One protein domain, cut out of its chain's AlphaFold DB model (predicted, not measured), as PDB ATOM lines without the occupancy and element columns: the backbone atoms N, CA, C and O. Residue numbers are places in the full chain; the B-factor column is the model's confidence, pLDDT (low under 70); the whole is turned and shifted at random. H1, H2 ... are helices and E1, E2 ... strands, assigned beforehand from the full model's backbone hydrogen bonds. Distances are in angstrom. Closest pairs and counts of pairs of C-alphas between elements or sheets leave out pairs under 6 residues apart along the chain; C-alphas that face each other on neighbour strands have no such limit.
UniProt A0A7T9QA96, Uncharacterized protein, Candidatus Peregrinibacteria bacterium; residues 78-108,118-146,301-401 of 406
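What this domain is: This is residues 78 to 108, 118 to 146 and 301 to 401 of the 406 residues of an uncharacterized protein of Candidatus Peregrinibacteria bacterium (UniProt A0A7T9QA96). A long, strongly twisted sheet, built round the three-strand meander E5 E6 E7, folds back on itself at one end, where E5 bends and E1 comes over toward E7; E2 and E3 extend it at the opposite end. H1 and H3 pack on one face, H4 packs at the folded end by E4 and the end of E6, and H2 lies off the sheet, beyond the end with E2 and E3. The 161 printed residues hold four named helices and seven named strands, in the order H1 H2 E1 E2 E3 H3 E4 H4 E5 E6 E7, in the mixed class of helices and strands. The sheet is branched: E1 and E5 are parallel, and the other neighbour pairs are antiparallel. The whole is only just loose, close to compact, with a radius of gyration of the C-alphas of 18.3 A and spans of 56 by 40 by 22 A.

How they stand to each other: H1, residues 78 to 85, is on the sheet at a height of 7.8 A, over E6, residues 375 to 388; their closest C-alphas, those of Val 80 and Ser 377, are 5.6 A apart. H1 runs slantwise to the strands, at 42 degrees to E6 on the local plane. H2, residues 98 to 105, is not on the sheet. E1, residues 121 to 126, is an edge strand, parallel to E5, residues 349 to 366, with N 125 and O 352 at 2.8 A; E5 bends by 128 degrees at residue 354. The closest C-alphas of E1 and E7, residues 391 to 400, are those of Tyr 122 and Val 397, 7.9 A apart. E2, residues 140 to 146, is antiparallel to E3, residues 301 to 304, with N 141 and O 303 at 2.8 A, and to E6, with N 376 and O 144 at 3.0 A. H3, residues 308 to 317, is on the same face as H1 at a height of 9.0 A, over E7 and only just over E6, on which 3 of its 10 C-alphas fall. E4, residues 323 to 327, is antiparallel to E7, with N 326 and O 394 at 2.8 A. H4, residues 335 to 345, is on the sheet at a height of 9.3 A, over E7, and runs along the strands at 18 degrees to E7 on the local plane; the closest C-alphas of H4 and E6 are those of Phe 341 and Val 388, 7.1 A apart. The meander, each strand the antiparallel neighbour of the one before, has two hairpins: E5 and E6, with N 381 and O 361 at 2.7 A, and E6 and E7, with N 380 and O 399 at 2.8 A. In H1, H2, H3 and H4 every O i to N i+4 pair is within hydrogen-bond range.

Where its parts are: H1 begins at C-alpha 78 (-40.701, -39.883, 63.379). The longest helix by residues, H4, measures 15.2 A from first to last C-alpha, and H3 14.4 A. E6 measures 33.9 A, E7 28.7 A, E5 24.2 A and E2 20.0 A. E6 begins at C-alpha 375 (-44.542, -51.437, 62.289), and E7 ends at C-alpha 400 (-44.727, -40.910, 54.461).

The domain as a whole: The two C-alphas farthest apart, those of Pro 99 and Ala 332, are 56.7 A apart. Residues 109 to 117 and 147 to 300 are not printed; the C-alphas across these cuts are 22.6 A and 12.9 A apart. The links H1 to H2 and E1 to E2 are long. Confidence is under 70 in residues 86 to 91, 106 to 108, 118 to 119, 330 to 332 and 368 to 371; the mean pLDDT of the printed part is 84.0.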
ATOM      1  N   GLN A  78     -42.105 -39.618  63.674       88.44
ATOM      2  CA  GLN A  78     -40.701 -39.883  63.379       88.44
ATOM      3  C   GLN A  78     -40.451 -41.384  63.192       88.44
ATOM      4  O   GLN A  78     -39.740 -41.768  62.272       88.44
ATOM      5  N   ASP A  79     -41.100 -42.234  63.988       87.69
ATOM      6  CA  ASP A  79     -40.960 -43.692  63.880       87.69
ATOM      7  C   ASP A  79     -41.467 -44.214  62.538       87.69
ATOM      8  O   ASP A  79     -40.836 -45.076  61.937       87.69
ATOM      9  N   VAL A  80     -42.590 -43.674  62.054       87.25
ATOM     10  CA  VAL A  80     -43.137 -44.020  60.735       87.25
ATOM     11  C   VAL A  80     -42.172 -43.596  59.631       87.25
ATOM     12  O   VAL A  80     -41.930 -44.355  58.699       87.25
ATOM     13  N   GLN A  81     -41.594 -42.398  59.725       84.38
ATOM     14  CA  GLN A  81     -40.615 -41.938  58.742       84.38
ATOM     15  C   GLN A  81     -39.339 -42.772  58.760       84.38
ATOM     16  O   GLN A  81     -38.839 -43.138  57.704       84.38
ATOM     17  N   GLU A  82     -38.830 -43.097  59.942       81.88
ATOM     18  CA  GLU A  82     -37.651 -43.937  60.116       81.88
ATOM     19  C   GLU A  82     -37.891 -45.380  59.672       81.88
ATOM     20  O   GLU A  82     -36.971 -46.004  59.158       81.88
ATOM     21  N   ALA A  83     -39.101 -45.913  59.832       79.81
ATOM     22  CA  ALA A  83     -39.450 -47.229  59.307       79.81
ATOM     23  C   ALA A  83     -39.529 -47.231  57.773       79.81
ATOM     24  O   ALA A  83     -39.200 -48.226  57.147       79.81
ATOM     25  N   VAL A  84     -39.951 -46.123  57.154       78.19
ATOM     26  CA  VAL A  84     -40.048 -46.031  55.689       78.19
ATOM     27  C   VAL A  84     -38.698 -45.692  55.047       78.19
ATOM     28  O   VAL A  84     -38.357 -46.305  54.048       78.19
ATOM     29  N   PHE A  85     -37.942 -44.729  55.588       75.56
ATOM     30  CA  PHE A  85     -36.730 -44.140  54.982       75.56
ATOM     31  C   PHE A  85     -35.440 -44.385  55.774       75.56
ATOM     32  O   PHE A  85     -34.383 -43.880  55.409       75.56
ATOM     33  N   GLY A  86     -35.511 -45.048  56.926       64.75
ATOM     34  CA  GLY A  86     -34.358 -45.236  57.795       64.75
ATOM     35  C   GLY A  86     -33.561 -46.488  57.451       64.75
ATOM     36  O   GLY A  86     -34.097 -47.557  57.169       64.75
ATOM     37  N   ALA A  87     -32.240 -46.380  57.578       51.88
ATOM     38  CA  ALA A  87     -31.341 -47.517  57.466       51.88
ATOM     39  C   ALA A  87     -31.374 -48.385  58.742       51.88
ATOM     40  O   ALA A  87     -30.509 -48.275  59.610       51.88
ATOM     41  N   GLY A  88     -32.333 -49.309  58.809       54.12
ATOM     42  CA  GLY A  88     -32.120 -50.616  59.429       54.12
ATOM     43  C   GLY A  88     -32.950 -50.972  60.663       54.12
ATOM     44  O   GLY A  88     -33.509 -50.134  61.366       54.12
ATOM     45  N   LEU A  89     -32.905 -52.277  60.947       56.38
ATOM     46  CA  LEU A  89     -33.417 -53.019  62.107       56.38
ATOM     47  C   LEU A  89     -33.451 -52.250  63.446       56.38
ATOM     48  O   LEU A  89     -34.349 -52.454  64.254       56.38
ATOM     49  N   GLN A  90     -32.481 -51.369  63.702       60.69
ATOM     50  CA  GLN A  90     -32.296 -50.683  64.988       60.69
ATOM     51  C   GLN A  90     -33.497 -49.826  65.416       60.69
ATOM     52  O   GLN A  90     -33.792 -49.753  66.610       60.69
ATOM     53  N   ASN A  91     -34.213 -49.208  64.474       66.31
ATOM     54  CA  ASN A  91     -35.340 -48.332  64.812       66.31
ATOM     55  C   ASN A  91     -36.586 -49.128  65.205       66.31
ATOM     56  O   ASN A  91     -37.371 -48.687  66.042       66.31
ATOM     57  N   GLU A  92     -36.730 -50.343  64.687       73.19
ATOM     58  CA  GLU A  92     -37.817 -51.230  65.081       73.19
ATOM     59  C   GLU A  92     -37.544 -51.962  66.397       73.19
ATOM     60  O   GLU A  92     -38.479 -52.357  67.097       73.19
ATOM     61  N   TYR A  93     -36.271 -52.079  66.800       77.81
ATOM     62  CA  TYR A  93     -35.889 -52.775  68.033       77.81
ATOM     63  C   TYR A  93     -36.513 -52.157  69.276       77.81
ATOM     64  O   TYR A  93     -36.758 -52.863  70.251       77.81
ATOM     65  N   LYS A  94     -36.839 -50.863  69.260       83.31
ATOM     66  CA  LYS A  94     -37.542 -50.221  70.378       83.31
ATOM     67  C   LYS A  94     -38.959 -50.759  70.604       83.31
ATOM     68  O   LYS A  94     -39.497 -50.569  71.690       83.31
ATOM     69  N   PHE A  95     -39.537 -51.447  69.619       86.44
ATOM     70  CA  PHE A  95     -40.818 -52.137  69.742       86.44
ATOM     71  C   PHE A  95     -40.659 -53.611  70.151       86.44
ATOM     72  O   PHE A  95     -41.650 -54.245  70.514       86.44
ATOM     73  N   PHE A  96     -39.445 -54.176  70.118       82.88
ATOM     74  CA  PHE A  96     -39.157 -55.525  70.621       82.88
ATOM     75  C   PHE A  96     -38.926 -55.520  72.135       82.88
ATOM     76  O   PHE A  96     -38.367 -54.578  72.700       82.88
ATOM     77  N   THR A  97     -39.334 -56.600  72.799       83.31
ATOM     78  CA  THR A  97     -39.040 -56.810  74.222       83.31
ATOM     79  C   THR A  97     -37.604 -57.297  74.417       83.31
ATOM     80  O   THR A  97     -36.981 -57.810  73.489       83.31
ATOM     81  N   GLU A  98     -37.046 -57.155  75.621       83.19
ATOM     82  CA  GLU A  98     -35.680 -57.625  75.910       83.19
ATOM     83  C   GLU A  98     -35.473 -59.129  75.633       83.19
ATOM     84  O   GLU A  98     -34.457 -59.468  75.026       83.19
ATOM     85  N   PRO A  99     -36.415 -60.041  75.964       81.38
ATOM     86  CA  PRO A  99     -36.313 -61.439  75.542       81.38
ATOM     87  C   PRO A  99     -36.215 -61.609  74.019       81.38
ATOM     88  O   PRO A  99     -35.391 -62.388  73.545       81.38
ATOM     89  N   GLN A 100     -37.009 -60.853  73.255       81.56
ATOM     90  CA  GLN A 100     -37.026 -60.903  71.787       81.56
ATOM     91  C   GLN A 100     -35.727 -60.351  71.189       81.56
ATOM     92  O   GLN A 100     -35.167 -60.946  70.272       81.56
ATOM     93  N   LYS A 101     -35.217 -59.238  71.728       81.50
ATOM     94  CA  LYS A 101     -33.920 -58.668  71.337       81.50
ATOM     95  C   LYS A 101     -32.786 -59.639  71.619       81.50
ATOM     96  O   LYS A 101     -31.961 -59.887  70.751       81.50
ATOM     97  N   LYS A 102     -32.772 -60.237  72.810       80.50
ATOM     98  CA  LYS A 102     -31.755 -61.217  73.182       80.50
ATOM     99  C   LYS A 102     -31.781 -62.431  72.253       80.50
ATOM    100  O   LYS A 102     -30.733 -62.893  71.820       80.50
ATOM    101  N   GLU A 103     -32.967 -62.920  71.901       79.12
ATOM    102  CA  GLU A 103     -33.123 -64.015  70.943       79.12
ATOM    103  C   GLU A 103     -32.618 -63.660  69.534       79.12
ATOM    104  O   GLU A 103     -32.084 -64.534  68.849       79.12
ATOM    105  N   LEU A 104     -32.750 -62.404  69.093       75.75
ATOM    106  CA  LEU A 104     -32.105 -61.913  67.867       75.75
ATOM    107  C   LEU A 104     -30.582 -61.932  68.003       75.75
ATOM    108  O   LEU A 104     -29.889 -62.548  67.192       75.75
ATOM    109  N   GLU A 105     -30.067 -61.311  69.063       74.88
ATOM    110  CA  GLU A 105     -28.635 -61.120  69.302       74.88
ATOM    111  C   GLU A 105     -27.868 -62.444  69.450       74.88
ATOM    112  O   GLU A 105     -26.809 -62.614  68.831       74.88
ATOM    113  N   ASP A 106     -28.426 -63.404  70.199       69.88
ATOM    114  CA  ASP A 106     -27.831 -64.716  70.508       69.88
ATOM    115  C   ASP A 106     -27.597 -65.586  69.256       69.88
ATOM    116  O   ASP A 106     -26.894 -66.598  69.310       69.88
ATOM    117  N   THR A 107     -28.162 -65.204  68.109       60.59
ATOM    118  CA  THR A 107     -28.148 -66.011  66.877       60.59
ATOM    119  C   THR A 107     -27.571 -65.316  65.661       60.59
ATOM    120  O   THR A 107     -27.699 -65.839  64.554       60.59
ATOM    121  N   SER A 108     -26.861 -64.209  65.886       52.84
ATOM    122  CA  SER A 108     -26.090 -63.481  64.877       52.84
ATOM    123  C   SER A 108     -24.935 -64.326  64.306       52.84
ATOM    124  O   SER A 108     -23.745 -64.070  64.511       52.84
ATOM    125  N   LYS A 118     -29.132 -49.621  48.635       52.41
ATOM    126  CA  LYS A 118     -28.765 -48.212  48.474       52.41
ATOM    127  C   LYS A 118     -30.016 -47.459  48.032       52.41
ATOM    128  O   LYS A 118     -30.536 -47.740  46.948       52.41
ATOM    129  N   GLU A 119     -30.503 -46.591  48.908       68.00
ATOM    130  CA  GLU A 119     -31.696 -45.795  48.671       68.00
ATOM    131  C   GLU A 119     -31.438 -44.962  47.421       68.00
ATOM    132  O   GLU A 119     -30.452 -44.224  47.328       68.00
ATOM    133  N   LYS A 120     -32.262 -45.178  46.397       76.44
ATOM    134  CA  LYS A 120     -32.106 -44.476  45.131       76.44
ATOM    135  C   LYS A 120     -32.795 -43.142  45.246       76.44
ATOM    136  O   LYS A 120     -34.005 -43.074  45.418       76.44
ATOM    137  N   THR A 121     -32.035 -42.078  45.048       88.12
ATOM    138  CA  THR A 121     -32.631 -40.755  44.946       88.12
ATOM    139  C   THR A 121     -33.246 -40.571  43.559       88.12
ATOM    140  O   THR A 121     -32.555 -40.671  42.550       88.12
ATOM    141  N   TYR A 122     -34.531 -40.271  43.476       88.69
ATOM    142  CA  TYR A 122     -35.202 -39.863  42.248       88.69
ATOM    143  C   TYR A 122     -35.270 -38.343  42.191       88.69
ATOM    144  O   TYR A 122     -35.684 -37.701  43.155       88.69
ATOM    145  N   GLN A 123     -34.858 -37.778  41.056       93.88
ATOM    146  CA  GLN A 123     -34.900 -36.342  40.798       93.88
ATOM    147  C   GLN A 123     -35.892 -36.069  39.668       93.88
ATOM    148  O   GLN A 123     -35.597 -36.311  38.499       93.88
ATOM    149  N   ILE A 124     -37.085 -35.611  40.019       94.00
ATOM    150  CA  ILE A 124     -38.233 -35.500  39.127       94.00
ATOM    151  C   ILE A 124     -38.424 -34.046  38.709       94.00
ATOM    152  O   ILE A 124     -38.662 -33.168  39.531       94.00
ATOM    153  N   SER A 125     -38.341 -33.794  37.405       94.94
ATOM    154  CA  SER A 125     -38.701 -32.512  36.798       94.94
ATOM    155  C   SER A 125     -40.089 -32.619  36.177       94.94
ATOM    156  O   SER A 125     -40.252 -33.174  35.084       94.94
ATOM    157  N   TRP A 126     -41.088 -32.097  36.885       94.12
ATOM    158  CA  TRP A 126     -42.479 -32.101  36.443       94.12
ATOM    159  C   TRP A 126     -42.698 -31.172  35.253       94.12
ATOM    160  O   TRP A 126     -42.123 -30.089  35.150       94.12
ATOM    161  N   LYS A 127     -43.556 -31.601  34.330       92.75
ATOM    162  CA  LYS A 127     -43.986 -30.790  33.187       92.75
ATOM    163  C   LYS A 127     -44.973 -29.696  33.598       92.75
ATOM    164  O   LYS A 127     -45.058 -28.659  32.941       92.75
ATOM    165  N   THR A 128     -45.738 -29.958  34.653       86.62
ATOM    166  CA  THR A 128     -46.747 -29.067  35.225       86.62
ATOM    167  C   THR A 128     -46.761 -29.227  36.736       86.62
ATOM    168  O   THR A 128     -46.708 -30.358  37.211       86.62
ATOM    169  N   ASP A 129     -46.970 -28.134  37.465       81.31
ATOM    170  CA  ASP A 129     -47.149 -28.158  38.926       81.31
ATOM    171  C   ASP A 129     -48.615 -28.402  39.340       81.31
ATOM    172  O   ASP A 129     -49.025 -28.072  40.455       81.31
ATOM    173  N   ASP A 130     -49.436 -28.931  38.426       83.56
ATOM    174  CA  ASP A 130     -50.845 -29.233  38.670       83.56
ATOM    175  C   ASP A 130     -51.002 -30.638  39.266       83.56
ATOM    176  O   ASP A 130     -50.953 -31.649  38.565       83.56
ATOM    177  N   PHE A 131     -51.216 -30.673  40.581       89.31
ATOM    178  CA  PHE A 131     -51.468 -31.880  41.369       89.31
ATOM    179  C   PHE A 131     -52.912 -31.944  41.886       89.31
ATOM    180  O   PHE A 131     -53.202 -32.601  42.884       89.31
ATOM    181  N   SER A 132     -53.849 -31.274  41.206       82.81
ATOM    182  CA  SER A 132     -55.261 -31.186  41.615       82.81
ATOM    183  C   SER A 132     -56.000 -32.529  41.699       82.81
ATOM    184  O   SER A 132     -57.081 -32.600  42.280       82.81
ATOM    185  N   SER A 133     -55.428 -33.604  41.150       82.06
ATOM    186  CA  SER A 133     -55.939 -34.973  41.282       82.06
ATOM    187  C   SER A 133     -55.802 -35.538  42.701       82.06
ATOM    188  O   SER A 133     -56.536 -36.463  43.057       82.06
ATOM    189  N   ILE A 134     -54.918 -34.971  43.527       85.81
ATOM    190  CA  ILE A 134     -54.730 -35.369  44.923       85.81
ATOM    191  C   ILE A 134     -55.880 -34.795  45.746       85.81
ATOM    192  O   ILE A 134     -55.921 -33.612  46.079       85.81
ATOM    193  N   THR A 135     -56.846 -35.647  46.067       77.06
ATOM    194  CA  THR A 135     -58.033 -35.274  46.837       77.06
ATOM    195  C   THR A 135     -58.331 -36.338  47.890       77.06
ATOM    196  O   THR A 135     -57.989 -37.502  47.709       77.06
ATOM    197  N   ASN A 136     -59.001 -35.940  48.977       73.25
ATOM    198  CA  ASN A 136     -59.575 -36.844  49.985       73.25
ATOM    199  C   ASN A 136     -58.567 -37.678  50.799       73.25
ATOM    200  O   ASN A 136     -58.718 -38.892  50.929       73.25
ATOM    201  N   LEU A 137     -57.577 -37.022  51.406       85.12
ATOM    202  CA  LEU A 137     -56.789 -37.642  52.472       85.12
ATOM    203  C   LEU A 137     -57.611 -37.672  53.776       85.12
ATOM    204  O   LEU A 137     -58.229 -36.656  54.108       85.12
ATOM    205  N   PRO A 138     -57.648 -38.795  54.516       88.94
ATOM    206  CA  PRO A 138     -58.276 -38.825  55.834       88.94
ATOM    207  C   PRO A 138     -57.532 -37.880  56.781       88.94
ATOM    208  O   PRO A 138     -56.320 -37.739  56.671       88.94
ATOM    209  N   GLU A 139     -58.226 -37.243  57.726       90.38
ATOM    210  CA  GLU A 139     -57.593 -36.287  58.658       90.38
ATOM    211  C   GLU A 139     -56.536 -36.948  59.553       90.38
ATOM    212  O   GLU A 139     -55.535 -36.331  59.914       90.38
ATOM    213  N   THR A 140     -56.755 -38.217  59.896       93.12
ATOM    214  CA  THR A 140     -55.864 -39.006  60.743       93.12
ATOM    215  C   THR A 140     -55.753 -40.433  60.214       93.12
ATOM    216  O   THR A 140     -56.671 -40.933  59.555       93.12
ATOM    217  N   LEU A 141     -54.627 -41.085  60.501       93.50
ATOM    218  CA  LEU A 141     -54.348 -42.460  60.107       93.50
ATOM    219  C   LEU A 141     -53.945 -43.304  61.316       93.50
ATOM    220  O   LEU A 141     -53.063 -42.891  62.076       93.50
ATOM    221  N   PRO A 142     -54.568 -44.479  61.507       93.69
ATOM    222  CA  PRO A 142     -54.129 -45.414  62.523       93.69
ATOM    223  C   PRO A 142     -52.751 -45.973  62.164       93.69
ATOM    224  O   PRO A 142     -52.421 -46.188  60.999       93.69
ATOM    225  N   VAL A 143     -51.944 -46.198  63.191       92.38
ATOM    226  CA  VAL A 143     -50.633 -46.827  63.091       92.38
ATOM    227  C   VAL A 143     -50.682 -48.141  63.852       92.38
ATOM    228  O   VAL A 143     -51.130 -48.203  65.003       92.38
ATOM    229  N   TYR A 144     -50.221 -49.196  63.191       91.75
ATOM    230  CA  TYR A 144     -50.358 -50.558  63.674       91.75
ATOM    231  C   TYR A 144     -48.998 -51.163  64.017       91.75
ATOM    232  O   TYR A 144     -48.044 -51.036  63.250       91.75
ATOM    233  N   LEU A 145     -48.933 -51.862  65.150       89.75
ATOM    234  CA  LEU A 145     -47.793 -52.703  65.520       89.75
ATOM    235  C   LEU A 145     -48.152 -54.177  65.395       89.75
ATOM    236  O   LEU A 145     -49.315 -54.555  65.538       89.75
ATOM    237  N   LEU A 146     -47.125 -54.999  65.207       87.56
ATOM    238  CA  LEU A 146     -47.231 -56.449  65.268       87.56
ATOM    239  C   LEU A 146     -47.835 -56.912  66.605       87.56
ATOM    240  O   LEU A 146     -47.322 -56.598  67.682       87.56
ATOM    241  N   THR A 301     -51.986 -46.259  67.954       92.56
ATOM    242  CA  THR A 301     -52.205 -44.820  67.980       92.56
ATOM    243  C   THR A 301     -52.797 -44.372  66.654       92.56
ATOM    244  O   THR A 301     -52.783 -45.111  65.670       92.56
ATOM    245  N   THR A 302     -53.276 -43.138  66.617       93.94
ATOM    246  CA  THR A 302     -53.700 -42.466  65.394       93.94
ATOM    247  C   THR A 302     -52.897 -41.180  65.258       93.94
ATOM    248  O   THR A 302     -52.821 -40.398  66.206       93.94
ATOM    249  N   LEU A 303     -52.284 -40.966  64.097       94.06
ATOM    250  CA  LEU A 303     -51.458 -39.792  63.822       94.06
ATOM    251  C   LEU A 303     -52.136 -38.873  62.797       94.06
ATOM    252  O   LEU A 303     -52.882 -39.366  61.946       94.06
ATOM    253  N   PRO A 304     -51.886 -37.552  62.837       93.94
ATOM    254  CA  PRO A 304     -52.367 -36.635  61.809       93.94
ATOM    255  C   PRO A 304     -51.803 -36.999  60.435       93.94
ATOM    256  O   PRO A 304     -50.608 -37.265  60.289       93.94
ATOM    257  N   THR A 305     -52.646 -36.978  59.410       92.81
ATOM    258  CA  THR A 305     -52.209 -37.166  58.022       92.81
ATOM    259  C   THR A 305     -51.648 -35.857  57.480       92.81
ATOM    260  O   THR A 305     -52.124 -34.773  57.828       92.81
ATOM    261  N   LYS A 306     -50.666 -35.924  56.576       91.00
ATOM    262  CA  LYS A 306     -50.260 -34.747  55.801       91.00
ATOM    263  C   LYS A 306     -51.464 -34.199  55.037       91.00
ATOM    264  O   LYS A 306     -52.199 -34.942  54.390       91.00
ATOM    265  N   ASN A 307     -51.656 -32.886  55.087       90.31
ATOM    266  CA  ASN A 307     -52.680 -32.244  54.277       90.31
ATOM    267  C   ASN A 307     -52.260 -32.210  52.790       90.31
ATOM    268  O   ASN A 307     -51.094 -32.403  52.439       90.31
ATOM    269  N   VAL A 308     -53.226 -31.953  51.906       90.12
ATOM    270  CA  VAL A 308     -53.003 -31.944  50.449       90.12
ATOM    271  C   VAL A 308     -51.956 -30.903  50.032       90.12
ATOM    272  O   VAL A 308     -51.177 -31.157  49.115       90.12
ATOM    273  N   GLU A 309     -51.894 -29.756  50.711       89.75
ATOM    274  CA  GLU A 309     -50.922 -28.693  50.423       89.75
ATOM    275  C   GLU A 309     -49.484 -29.137  50.729       89.75
ATOM    276  O   GLU A 309     -48.584 -28.929  49.914       89.75
ATOM    277  N   ALA A 310     -49.275 -29.828  51.850       89.19
ATOM    278  CA  ALA A 310     -47.986 -30.386  52.242       89.19
ATOM    279  C   ALA A 310     -47.531 -31.493  51.280       89.19
ATOM    280  O   ALA A 310     -46.375 -31.508  50.865       89.19
ATOM    281  N   VAL A 311     -48.442 -32.387  50.872       90.56
ATOM    282  CA  VAL A 311     -48.143 -33.420  49.863       90.56
ATOM    283  C   VAL A 311     -47.789 -32.779  48.521       90.56
ATOM    284  O   VAL A 311     -46.805 -33.162  47.897       90.56
ATOM    285  N   THR A 312     -48.553 -31.774  48.093       90.75
ATOM    286  CA  THR A 312     -48.304 -31.050  46.839       90.75
ATOM    287  C   THR A 312     -46.947 -30.355  46.856       90.75
ATOM    288  O   THR A 312     -46.194 -30.462  45.891       90.75
ATOM    289  N   SER A 313     -46.606 -29.698  47.967       89.88
ATOM    290  CA  SER A 313     -45.311 -29.035  48.145       89.88
ATOM    291  C   SER A 313     -44.159 -30.039  48.054       89.88
ATOM    292  O   SER A 313     -43.200 -29.808  47.325       89.88
ATOM    293  N   PHE A 314     -44.295 -31.201  48.701       88.94
ATOM    294  CA  PHE A 314     -43.296 -32.269  48.625       88.94
ATOM    295  C   PHE A 314     -43.131 -32.806  47.196       88.94
ATOM    296  O   PHE A 314     -42.016 -33.041  46.734       88.94
ATOM    297  N   LEU A 315     -44.232 -32.972  46.455       91.50
ATOM    298  CA  LEU A 315     -44.149 -33.385  45.055       91.50
ATOM    299  C   LEU A 315     -43.422 -32.344  44.202       91.50
ATOM    300  O   LEU A 315     -42.582 -32.723  43.389       91.50
ATOM    301  N   GLN A 316     -43.691 -31.054  44.413       91.31
ATOM    302  CA  GLN A 316     -43.042 -29.952  43.696       91.31
ATOM    303  C   GLN A 316     -41.531 -29.876  43.940       91.31
ATOM    304  O   GLN A 316     -40.798 -29.488  43.032       91.31
ATOM    305  N   GLU A 317     -41.046 -30.277  45.121       92.25
ATOM    306  CA  GLU A 317     -39.603 -30.377  45.387       92.25
ATOM    307  C   GLU A 317     -38.917 -31.381  44.451       92.25
ATOM    308  O   GLU A 317     -37.767 -31.177  44.056       92.25
ATOM    309  N   GLY A 318     -39.627 -32.446  44.063       90.81
ATOM    310  CA  GLY A 318     -39.169 -33.394  43.052       90.81
ATOM    311  C   GLY A 318     -38.005 -34.281  43.500       90.81
ATOM    312  O   GLY A 318     -37.342 -34.867  42.649       90.81
ATOM    313  N   ILE A 319     -37.718 -34.386  44.800       91.12
ATOM    314  CA  ILE A 319     -36.618 -35.203  45.331       91.12
ATOM    315  C   ILE A 319     -37.194 -36.300  46.225       91.12
ATOM    316  O   ILE A 319     -37.775 -36.015  47.266       91.12
ATOM    317  N   PHE A 320     -36.994 -37.561  45.839       88.44
ATOM    318  CA  PHE A 320     -37.529 -38.722  46.562       88.44
ATOM    319  C   PHE A 320     -36.426 -39.732  46.844       88.44
ATOM    320  O   PHE A 320     -35.584 -39.962  45.986       88.44
ATOM    321  N   GLN A 321     -36.431 -40.358  48.018       83.00
ATOM    322  CA  GLN A 321     -35.392 -41.321  48.422       83.00
ATOM    323  C   GLN A 321     -35.728 -42.776  48.074       83.00
ATOM    324  O   GLN A 321     -34.844 -43.631  48.041       83.00
ATOM    325  N   LEU A 322     -37.006 -43.065  47.824       80.94
ATOM    326  CA  LEU A 322     -37.504 -44.411  47.578       80.94
ATOM    327  C   LEU A 322     -38.482 -44.429  46.417       80.94
ATOM    328  O   LEU A 322     -39.236 -43.479  46.191       80.94
ATOM    329  N   GLY A 323     -38.465 -45.544  45.698       81.31
ATOM    330  CA  GLY A 323     -39.275 -45.728  44.513       81.31
ATOM    331  C   GLY A 323     -38.688 -46.741  43.546       81.31
ATOM    332  O   GLY A 323     -37.648 -47.354  43.798       81.31
ATOM    333  N   ASN A 324     -39.361 -46.873  42.411       85.12
ATOM    334  CA  ASN A 324     -38.949 -47.708  41.296       85.12
ATOM    335  C   ASN A 324     -39.103 -46.930  39.985       85.12
ATOM    336  O   ASN A 324     -39.970 -46.071  39.847       85.12
ATOM    337  N   VAL A 325     -38.253 -47.246  39.005       83.69
ATOM    338  CA  VAL A 325     -38.365 -46.741  37.630       83.69
ATOM    339  C   VAL A 325     -38.330 -47.926  36.683       83.69
ATOM    340  O   VAL A 325     -37.377 -48.709  36.682       83.69
ATOM    341  N   GLU A 326     -39.362 -48.029  35.858       86.88
ATOM    342  CA  GLU A 326     -39.532 -49.077  34.868       86.88
ATOM    343  C   GLU A 326     -39.495 -48.488  33.459       86.88
ATOM    344  O   GLU A 326     -40.275 -47.602  33.100       86.88
ATOM    345  N   LEU A 327     -38.591 -49.015  32.632       84.06
ATOM    346  CA  LEU A 327     -38.534 -48.686  31.213       84.06
ATOM    347  C   LEU A 327     -39.790 -49.191  30.507       84.06
ATOM    348  O   LEU A 327     -40.018 -50.398  30.435       84.06
ATOM    349  N   GLN A 328     -40.542 -48.282  29.895       85.00
ATOM    350  CA  GLN A 328     -41.613 -48.670  28.990       85.00
ATOM    351  C   GLN A 328     -40.982 -49.117  27.675       85.00
ATOM    352  O   GLN A 328     -40.239 -48.358  27.059       85.00
ATOM    353  N   TYR A 329     -41.228 -50.360  27.255       72.19
ATOM    354  CA  TYR A 329     -40.651 -50.923  26.032       72.19
ATOM    355  C   TYR A 329     -41.460 -50.505  24.785       72.19
ATOM    356  O   TYR A 329     -42.512 -51.087  24.531       72.19
ATOM    357  N   PRO A 330     -40.964 -49.598  23.916       59.44
ATOM    358  CA  PRO A 330     -41.578 -49.318  22.616       59.44
ATOM    359  C   PRO A 330     -41.263 -50.376  21.535       59.44
ATOM    360  O   PRO A 330     -41.613 -50.182  20.373       59.44
ATOM    361  N   GLY A 331     -40.585 -51.483  21.868       68.00
ATOM    362  CA  GLY A 331     -40.145 -52.509  20.914       68.00
ATOM    363  C   GLY A 331     -38.620 -52.659  20.850       68.00
ATOM    364  O   GLY A 331     -37.954 -52.699  21.884       68.00
ATOM    365  N   ALA A 332     -38.053 -52.793  19.644       69.62
ATOM    366  CA  ALA A 332     -36.626 -53.067  19.439       69.62
ATOM    367  C   ALA A 332     -35.738 -51.850  19.780       69.62
ATOM    368  O   ALA A 332     -35.468 -51.009  18.928       69.62
ATOM    369  N   ILE A 333     -35.256 -51.783  21.023       76.31
ATOM    370  CA  ILE A 333     -34.207 -50.849  21.461       76.31
ATOM    371  C   ILE A 333     -32.832 -51.492  21.229       76.31
ATOM    372  O   ILE A 333     -32.639 -52.689  21.472       76.31
ATOM    373  N   ALA A 334     -31.855 -50.705  20.769       81.69
ATOM    374  CA  ALA A 334     -30.482 -51.175  20.623       81.69
ATOM    375  C   ALA A 334     -29.918 -51.624  21.982       81.69
ATOM    376  O   ALA A 334     -30.150 -51.010  23.020       81.69
ATOM    377  N   THR A 335     -29.139 -52.710  22.002       82.25
ATOM    378  CA  THR A 335     -28.615 -53.258  23.271       82.25
ATOM    379  C   THR A 335     -27.753 -52.250  24.038       82.25
ATOM    380  O   THR A 335     -27.747 -52.276  25.266       82.25
ATOM    381  N   GLU A 336     -27.044 -51.370  23.330       82.44
ATOM    382  CA  GLU A 336     -26.231 -50.307  23.927       82.44
ATOM    383  C   GLU A 336     -27.087 -49.283  24.681       82.44
ATOM    384  O   GLU A 336     -26.789 -48.941  25.819       82.44
ATOM    385  N   ASP A 337     -28.198 -48.872  24.086       79.50
ATOM    386  CA  ASP A 337     -29.122 -47.902  24.665       79.50
ATOM    387  C   ASP A 337     -29.855 -48.460  25.885       79.50
ATOM    388  O   ASP A 337     -29.986 -47.799  26.914       79.50
ATOM    389  N   ARG A 338     -30.230 -49.740  25.823       79.38
ATOM    390  CA  ARG A 338     -30.775 -50.448  26.982       79.38
ATOM    391  C   ARG A 338     -29.767 -50.511  28.135       79.38
ATOM    392  O   ARG A 338     -30.162 -50.415  29.291       79.38
ATOM    393  N   ARG A 339     -28.471 -50.681  27.838       82.38
ATOM    394  CA  ARG A 339     -27.420 -50.635  28.867       82.38
ATOM    395  C   ARG A 339     -27.306 -49.244  29.476       82.38
ATOM    396  O   ARG A 339     -27.340 -49.163  30.692       82.38
ATOM    397  N   LYS A 340     -27.286 -48.184  28.661       82.50
ATOM    398  CA  LYS A 340     -27.258 -46.793  29.148       82.50
ATOM    399  C   LYS A 340     -28.402 -46.508  30.119       82.50
ATOM    400  O   LYS A 340     -28.149 -46.011  31.211       82.50
ATOM    401  N   PHE A 341     -29.630 -46.904  29.770       82.81
ATOM    402  CA  PHE A 341     -30.766 -46.790  30.685       82.81
ATOM    403  C   PHE A 341     -30.516 -47.537  32.000       82.81
ATOM    404  O   PHE A 341     -30.664 -46.953  33.067       82.81
ATOM    405  N   TYR A 342     -30.127 -48.817  31.946       82.50
ATOM    406  CA  TYR A 342     -29.902 -49.590  33.169       82.50
ATOM    407  C   TYR A 342     -28.731 -49.067  33.996       82.50
ATOM    408  O   TYR A 342     -28.774 -49.203  35.212       82.50
ATOM    409  N   ASP A 343     -27.716 -48.471  33.378       85.25
ATOM    410  CA  ASP A 343     -26.594 -47.863  34.088       85.25
ATOM    411  C   ASP A 343     -27.057 -46.616  34.859       85.25
ATOM    412  O   ASP A 343     -26.730 -46.482  36.037       85.25
ATOM    413  N   VAL A 344     -27.902 -45.770  34.256       83.06
ATOM    414  CA  VAL A 344     -28.515 -44.614  34.940       83.06
ATOM    415  C   VAL A 344     -29.520 -45.058  36.002       83.06
ATOM    416  O   VAL A 344     -29.439 -44.624  37.144       83.06
ATOM    417  N   ALA A 345     -30.417 -45.989  35.677       77.69
ATOM    418  CA  ALA A 345     -31.415 -46.508  36.610       77.69
ATOM    419  C   ALA A 345     -30.802 -47.308  37.775       77.69
ATOM    420  O   ALA A 345     -31.470 -47.527  38.785       77.69
ATOM    421  N   ARG A 346     -29.558 -47.787  37.647       79.25
ATOM    422  CA  ARG A 346     -28.777 -48.408  38.734       79.25
ATOM    423  C   ARG A 346     -27.920 -47.413  39.509       79.25
ATOM    424  O   ARG A 346     -27.360 -47.814  40.526       79.25
ATOM    425  N   GLY A 347     -27.796 -46.178  39.035       82.12
ATOM    426  CA  GLY A 347     -27.113 -45.119  39.757       82.12
ATOM    427  C   GLY A 347     -27.796 -44.801  41.087       82.12
ATOM    428  O   GLY A 347     -28.966 -45.120  41.301       82.12
ATOM    429  N   ASP A 348     -27.047 -44.138  41.968       84.38
ATOM    430  CA  ASP A 348     -27.546 -43.663  43.266       84.38
ATOM    431  C   ASP A 348     -28.569 -42.519  43.089       84.38
ATOM    432  O   ASP A 348     -29.372 -42.245  43.979       84.38
ATOM    433  N   THR A 349     -28.564 -41.858  41.927       88.94
ATOM    434  CA  THR A 349     -29.532 -40.822  41.558       88.94
ATOM    435  C   THR A 349     -30.088 -41.075  40.160       88.94
ATOM    436  O   THR A 349     -29.320 -41.239  39.212       88.94
ATOM    437  N   VAL A 350     -31.415 -41.075  40.026       90.06
ATOM    438  CA  VAL A 350     -32.136 -41.298  38.768       90.06
ATOM    439  C   VAL A 350     -32.900 -40.023  38.386       90.06
ATOM    440  O   VAL A 350     -33.914 -39.709  39.015       90.06
ATOM    441  N   PRO A 351     -32.442 -39.267  37.372       93.62
ATOM    442  CA  PRO A 351     -33.144 -38.082  36.898       93.62
ATOM    443  C   PRO A 351     -34.301 -38.473  35.972       93.62
ATOM    444  O   PRO A 351     -34.090 -39.145  34.963       93.62
ATOM    445  N   VAL A 352     -35.511 -38.019  36.288       93.88
ATOM    446  CA  VAL A 352     -36.720 -38.195  35.474       93.88
ATOM    447  C   VAL A 352     -37.189 -36.825  34.994       93.88
ATOM    448  O   VAL A 352     -37.596 -35.984  35.792       93.88
ATOM    449  N   SER A 353     -37.146 -36.579  33.687       95.25
ATOM    450  CA  SER A 353     -37.590 -35.320  33.079       95.25
ATOM    451  C   SER A 353     -38.975 -35.431  32.446       95.25
ATOM    452  O   SER A 353     -39.423 -36.529  32.123       95.25
ATOM    453  N   GLU A 354     -39.618 -34.286  32.204       94.56
ATOM    454  CA  GLU A 354     -40.943 -34.197  31.563       94.56
ATOM    455  C   GLU A 354     -42.007 -35.047  32.274       94.56
ATOM    456  O   GLU A 354     -42.877 -35.644  31.640       94.56
ATOM    457  N   ALA A 355     -41.912 -35.126  33.601       94.38
ATOM    458  CA  ALA A 355     -42.756 -36.000  34.387       94.38
ATOM    459  C   ALA A 355     -44.207 -35.498  34.436       94.38
ATOM    460  O   ALA A 355     -44.471 -34.303  34.592       94.38
ATOM    461  N   GLU A 356     -45.146 -36.431  34.337       94.38
ATOM    462  CA  GLU A 356     -46.581 -36.218  34.515       94.38
ATOM    463  C   GLU A 356     -47.080 -37.198  35.584       94.38
ATOM    464  O   GLU A 356     -46.806 -38.400  35.499       94.38
ATOM    465  N   LEU A 357     -47.813 -36.697  36.583       93.19
ATOM    466  CA  LEU A 357     -48.435 -37.544  37.600       93.19
ATOM    467  C   LEU A 357     -49.589 -38.328  36.958       93.19
ATOM    468  O   LEU A 357     -50.464 -37.751  36.312       93.19
ATOM    469  N   THR A 358     -49.591 -39.644  37.131       91.75
ATOM    470  CA  THR A 358     -50.605 -40.550  36.572       91.75
ATOM    471  C   THR A 358     -51.471 -41.205  37.640       91.75
ATOM    472  O   THR A 358     -52.556 -41.675  37.316       91.75
ATOM    473  N   GLY A 359     -51.027 -41.240  38.898       90.56
ATOM    474  CA  GLY A 359     -51.804 -41.793  40.001       90.56
ATOM    475  C   GLY A 359     -51.263 -41.385  41.364       90.56
ATOM    476  O   GLY A 359     -50.079 -41.090  41.509       90.56
ATOM    477  N   PHE A 360     -52.146 -41.381  42.357       91.62
ATOM    478  CA  PHE A 360     -51.808 -41.131  43.750       91.62
ATOM    479  C   PHE A 360     -52.690 -42.008  44.642       91.62
ATOM    480  O   PHE A 360     -53.911 -42.002  44.489       91.62
ATOM    481  N   GLU A 361     -52.081 -42.771  45.542       91.69
ATOM    482  CA  GLU A 361     -52.778 -43.721  46.412       91.69
ATOM    483  C   GLU A 361     -52.080 -43.801  47.765       91.69
ATOM    484  O   GLU A 361     -50.859 -43.896  47.810       91.69
ATOM    485  N   CYS A 362     -52.831 -43.785  48.865       92.38
ATOM    486  CA  CYS A 362     -52.272 -44.006  50.197       92.38
ATOM    487  C   CYS A 362     -52.720 -45.350  50.754       92.38
ATOM    488  O   CYS A 362     -53.843 -45.796  50.511       92.38
ATOM    489  N   GLY A 363     -51.844 -45.971  51.531       92.12
ATOM    490  CA  GLY A 363     -52.048 -47.296  52.084       92.12
ATOM    491  C   GLY A 363     -50.958 -47.695  53.057       92.12
ATOM    492  O   GLY A 363     -50.093 -46.901  53.411       92.12
ATOM    493  N   TYR A 364     -51.028 -48.931  53.520       90.81
ATOM    494  CA  TYR A 364     -50.120 -49.478  54.513       90.81
ATOM    495  C   TYR A 364     -49.007 -50.261  53.844       90.81
ATOM    496  O   TYR A 364     -49.271 -51.260  53.178       90.81
ATOM    497  N   PHE A 365     -47.774 -49.806  54.021       86.12
ATOM    498  CA  PHE A 365     -46.610 -50.447  53.439       86.12
ATOM    499  C   PHE A 365     -46.284 -51.755  54.151       86.12
ATOM    500  O   PHE A 365     -46.143 -51.776  55.374       86.12
ATOM    501  N   MET A 366     -46.114 -52.817  53.371       80.19
ATOM    502  CA  MET A 366     -45.560 -54.082  53.833       80.19
ATOM    503  C   MET A 366     -44.207 -54.341  53.176       80.19
ATOM    504  O   MET A 366     -44.098 -54.340  51.946       80.19
ATOM    505  N   GLU A 367     -43.189 -54.562  54.000       72.12
ATOM    506  CA  GLU A 367     -41.877 -54.997  53.545       72.12
ATOM    507  C   GLU A 367     -41.933 -56.442  53.038       72.12
ATOM    508  O   GLU A 367     -42.778 -57.242  53.436       72.12
ATOM    509  N   GLY A 368     -41.043 -56.770  52.101       64.56
ATOM    510  CA  GLY A 368     -40.872 -58.154  51.654       64.56
ATOM    511  C   GLY A 368     -40.029 -58.968  52.637       64.56
ATOM    512  O   GLY A 368     -39.391 -58.414  53.524       64.56
ATOM    513  N   ASP A 369     -39.927 -60.274  52.390       59.34
ATOM    514  CA  ASP A 369     -39.372 -61.318  53.276       59.34
ATOM    515  C   ASP A 369     -37.934 -61.119  53.819       59.34
ATOM    516  O   ASP A 369     -37.407 -61.988  54.511       59.34
ATOM    517  N   SER A 370     -37.227 -60.043  53.469       56.84
ATOM    518  CA  SER A 370     -35.790 -59.880  53.731       56.84
ATOM    519  C   SER A 370     -35.411 -59.013  54.934       56.84
ATOM    520  O   SER A 370     -34.250 -59.071  55.335       56.84
ATOM    521  N   ALA A 371     -36.315 -58.193  55.468       65.88
ATOM    522  CA  ALA A 371     -36.015 -57.240  56.539       65.88
ATOM    523  C   ALA A 371     -37.159 -57.244  57.556       65.88
ATOM    524  O   ALA A 371     -38.282 -57.133  57.103       65.88
ATOM    525  N   PRO A 372     -36.917 -57.415  58.872       71.12
ATOM    526  CA  PRO A 372     -37.975 -57.416  59.882       71.12
ATOM    527  C   PRO A 372     -38.862 -56.179  59.826       71.12
ATOM    528  O   PRO A 372     -38.343 -55.079  59.662       71.12
ATOM    529  N   GLN A 373     -40.163 -56.392  60.044       78.94
ATOM    530  CA  GLN A 373     -41.158 -55.329  60.105       78.94
ATOM    531  C   GLN A 373     -42.045 -55.442  61.358       78.94
ATOM    532  O   GLN A 373     -42.987 -56.228  61.430       78.94
ATOM    533  N   ALA A 374     -41.783 -54.612  62.360       82.94
ATOM    534  CA  ALA A 374     -42.581 -54.496  63.576       82.94
ATOM    535  C   ALA A 374     -43.737 -53.494  63.440       82.94
ATOM    536  O   ALA A 374     -44.696 -53.571  64.217       82.94
ATOM    537  N   LEU A 375     -43.630 -52.559  62.490       87.12
ATOM    538  CA  LEU A 375     -44.542 -51.437  62.289       87.12
ATOM    539  C   LEU A 375     -45.146 -51.473  60.881       87.12
ATOM    540  O   LEU A 375     -44.430 -51.446  59.882       87.12
ATOM    541  N   LEU A 376     -46.476 -51.464  60.788       88.94
ATOM    542  CA  LEU A 376     -47.162 -51.319  59.508       88.94
ATOM    543  C   LEU A 376     -47.383 -49.826  59.219       88.94
ATOM    544  O   LEU A 376     -48.319 -49.200  59.726       88.94
ATOM    545  N   SER A 377     -46.477 -49.258  58.423       87.69
ATOM    546  CA  SER A 377     -46.357 -47.813  58.208       87.69
ATOM    547  C   SER A 377     -47.314 -47.289  57.130       87.69
ATOM    548  O   SER A 377     -47.300 -47.795  56.004       87.69
ATOM    549  N   PRO A 378     -48.123 -46.251  57.410       92.56
ATOM    550  CA  PRO A 378     -48.926 -45.595  56.385       92.56
ATOM    551  C   PRO A 378     -48.053 -44.743  55.449       92.56
ATOM    552  O   PRO A 378     -47.338 -43.828  55.875       92.56
ATOM    553  N   ILE A 379     -48.158 -45.008  54.151       91.94
ATOM    554  CA  ILE A 379     -47.440 -44.322  53.077       91.94
ATOM    555  C   ILE A 379     -48.406 -43.823  52.005       91.94
ATOM    556  O   ILE A 379     -49.551 -44.264  51.915       91.94
ATOM    557  N   CYS A 380     -47.922 -42.926  51.155       92.19
ATOM    558  CA  CYS A 380     -48.565 -42.575  49.902       92.19
ATOM    559  C   CYS A 380     -47.620 -42.852  48.733       92.19
ATOM    560  O   CYS A 380     -46.425 -42.563  48.797       92.19
ATOM    561  N   LEU A 381     -48.174 -43.407  47.663       91.56
ATOM    562  CA  LEU A 381     -47.510 -43.689  46.403       91.56
ATOM    563  C   LEU A 381     -47.934 -42.663  45.373       91.56
ATOM    564  O   LEU A 381     -49.117 -42.550  45.049       91.56
ATOM    565  N   ALA A 382     -46.959 -41.945  44.829       91.62
ATOM    566  CA  ALA A 382     -47.156 -41.118  43.653       91.62
ATOM    567  C   ALA A 382     -46.582 -41.852  42.439       91.62
ATOM    568  O   ALA A 382     -45.388 -42.145  42.365       91.62
ATOM    569  N   ARG A 383     -47.453 -42.161  41.480       92.56
ATOM    570  CA  ARG A 383     -47.107 -42.834  40.229       92.56
ATOM    571  C   ARG A 383     -47.119 -41.822  39.107       92.56
ATOM    572  O   ARG A 383     -48.044 -41.013  39.006       92.56
ATOM    573  N   GLY A 384     -46.127 -41.886  38.240       92.38
ATOM    574  CA  GLY A 384     -46.042 -41.003  37.096       92.38
ATOM    575  C   GLY A 384     -45.374 -41.654  35.905       92.38
ATOM    576  O   GLY A 384     -44.875 -42.779  35.949       92.38
ATOM    577  N   LYS A 385     -45.364 -40.901  34.814       94.50
ATOM    578  CA  LYS A 385     -44.614 -41.224  33.603       94.50
ATOM    579  C   LYS A 385     -43.679 -40.071  33.287       94.50
ATOM    580  O   LYS A 385     -44.021 -38.919  33.531       94.50
ATOM    581  N   GLY A 386     -42.520 -40.369  32.729       94.31
ATOM    582  CA  GLY A 386     -41.537 -39.352  32.375       94.31
ATOM    583  C   GLY A 386     -40.478 -39.905  31.443       94.31
ATOM    584  O   GLY A 386     -40.705 -40.911  30.765       94.31
ATOM    585  N   MET A 387     -39.323 -39.248  31.422       92.50
ATOM    586  CA  MET A 387     -38.212 -39.580  30.540       92.50
ATOM    587  C   MET A 387     -36.913 -39.758  31.332       92.50
ATOM    588  O   MET A 387     -36.564 -38.902  32.139       92.50
ATOM    589  N   VAL A 388     -36.172 -40.833  31.063       90.44
ATOM    590  CA  VAL A 388     -34.802 -41.058  31.561       90.44
ATOM    591  C   VAL A 388     -33.913 -41.318  30.354       90.44
ATOM    592  O   VAL A 388     -34.196 -42.229  29.577       90.44
ATOM    593  N   GLU A 389     -32.865 -40.513  30.157       87.94
ATOM    594  CA  GLU A 389     -31.965 -40.614  28.987       87.94
ATOM    595  C   GLU A 389     -32.712 -40.632  27.634       87.94
ATOM    596  O   GLU A 389     -32.319 -41.311  26.687       87.94
ATOM    597  N   GLY A 390     -33.831 -39.904  27.538       86.06
ATOM    598  CA  GLY A 390     -34.656 -39.852  26.325       86.06
ATOM    599  C   GLY A 390     -35.589 -41.052  26.114       86.06
ATOM    600  O   GLY A 390     -36.238 -41.124  25.069       86.06
ATOM    601  N   TYR A 391     -35.711 -41.961  27.085       88.19
ATOM    602  CA  TYR A 391     -36.646 -43.089  27.046       88.19
ATOM    603  C   TYR A 391     -37.827 -42.882  27.981       88.19
ATOM    604  O   TYR A 391     -37.651 -42.430  29.111       88.19
ATOM    605  N   SER A 392     -39.016 -43.279  27.525       90.88
ATOM    606  CA  SER A 392     -40.221 -43.241  28.349       90.88
ATOM    607  C   SER A 392     -40.132 -44.251  29.487       90.88
ATOM    608  O   SER A 392     -39.804 -45.423  29.279       90.88
ATOM    609  N   VAL A 393     -40.446 -43.790  30.690       90.75
ATOM    610  CA  VAL A 393     -40.483 -44.607  31.898       90.75
ATOM    611  C   VAL A 393     -41.804 -44.430  32.628       90.75
ATOM    612  O   VAL A 393     -42.414 -43.360  32.561       90.75
ATOM    613  N   LEU A 394     -42.205 -45.466  33.357       92.12
ATOM    614  CA  LEU A 394     -43.088 -45.323  34.507       92.12
ATOM    615  C   LEU A 394     -42.221 -45.232  35.753       92.12
ATOM    616  O   LEU A 394     -41.168 -45.865  35.837       92.12
ATOM    617  N   PHE A 395     -42.657 -44.433  36.708       90.00
ATOM    618  CA  PHE A 395     -42.011 -44.338  37.998       90.00
ATOM    619  C   PHE A 395     -43.050 -44.350  39.104       90.00
ATOM    620  O   PHE A 395     -44.188 -43.913  38.928       90.00
ATOM    621  N   GLU A 396     -42.623 -44.833  40.254       90.31
ATOM    622  CA  GLU A 396     -43.375 -44.808  41.494       90.31
ATOM    623  C   GLU A 396     -42.447 -44.269  42.571       90.31
ATOM    624  O   GLU A 396     -41.298 -44.702  42.653       90.31
ATOM    625  N   VAL A 397     -42.928 -43.316  43.364       89.69
ATOM    626  CA  VAL A 397     -42.201 -42.762  44.507       89.69
ATOM    627  C   VAL A 397     -43.022 -42.897  45.778       89.69
ATOM    628  O   VAL A 397     -44.251 -42.802  45.752       89.69
ATOM    629  N   VAL A 398     -42.318 -43.109  46.887       89.25
ATOM    630  CA  VAL A 398     -42.905 -43.339  48.210       89.25
ATOM    631  C   VAL A 398     -42.799 -42.076  49.054       89.25
ATOM    632  O   VAL A 398     -41.749 -41.433  49.097       89.25
ATOM    633  N   LEU A 399     -43.882 -41.736  49.751       88.69
ATOM    634  CA  LEU A 399     -43.964 -40.632  50.702       88.69
ATOM    635  C   LEU A 399     -44.517 -41.137  52.043       88.69
ATOM    636  O   LEU A 399     -45.436 -41.959  52.035       88.69
ATOM    637  N   PRO A 400     -44.057 -40.626  53.199       88.56
ATOM    638  CA  PRO A 400     -44.727 -40.910  54.461       88.56
ATOM    639  C   PRO A 400     -46.072 -40.173  54.491       88.56
ATOM    640  O   PRO A 400     -46.140 -38.982  54.174       88.56
ATOM    641  N   ALA A 401     -47.147 -40.868  54.869       91.75
ATOM    642  CA  ALA A 401     -48.491 -40.284  54.863       91.75
ATOM    643  C   ALA A 401     -48.771 -39.394  56.087       91.75
ATOM    644  O   ALA A 401     -49.645 -38.530  56.039       91.75
TER     645      ALA A 401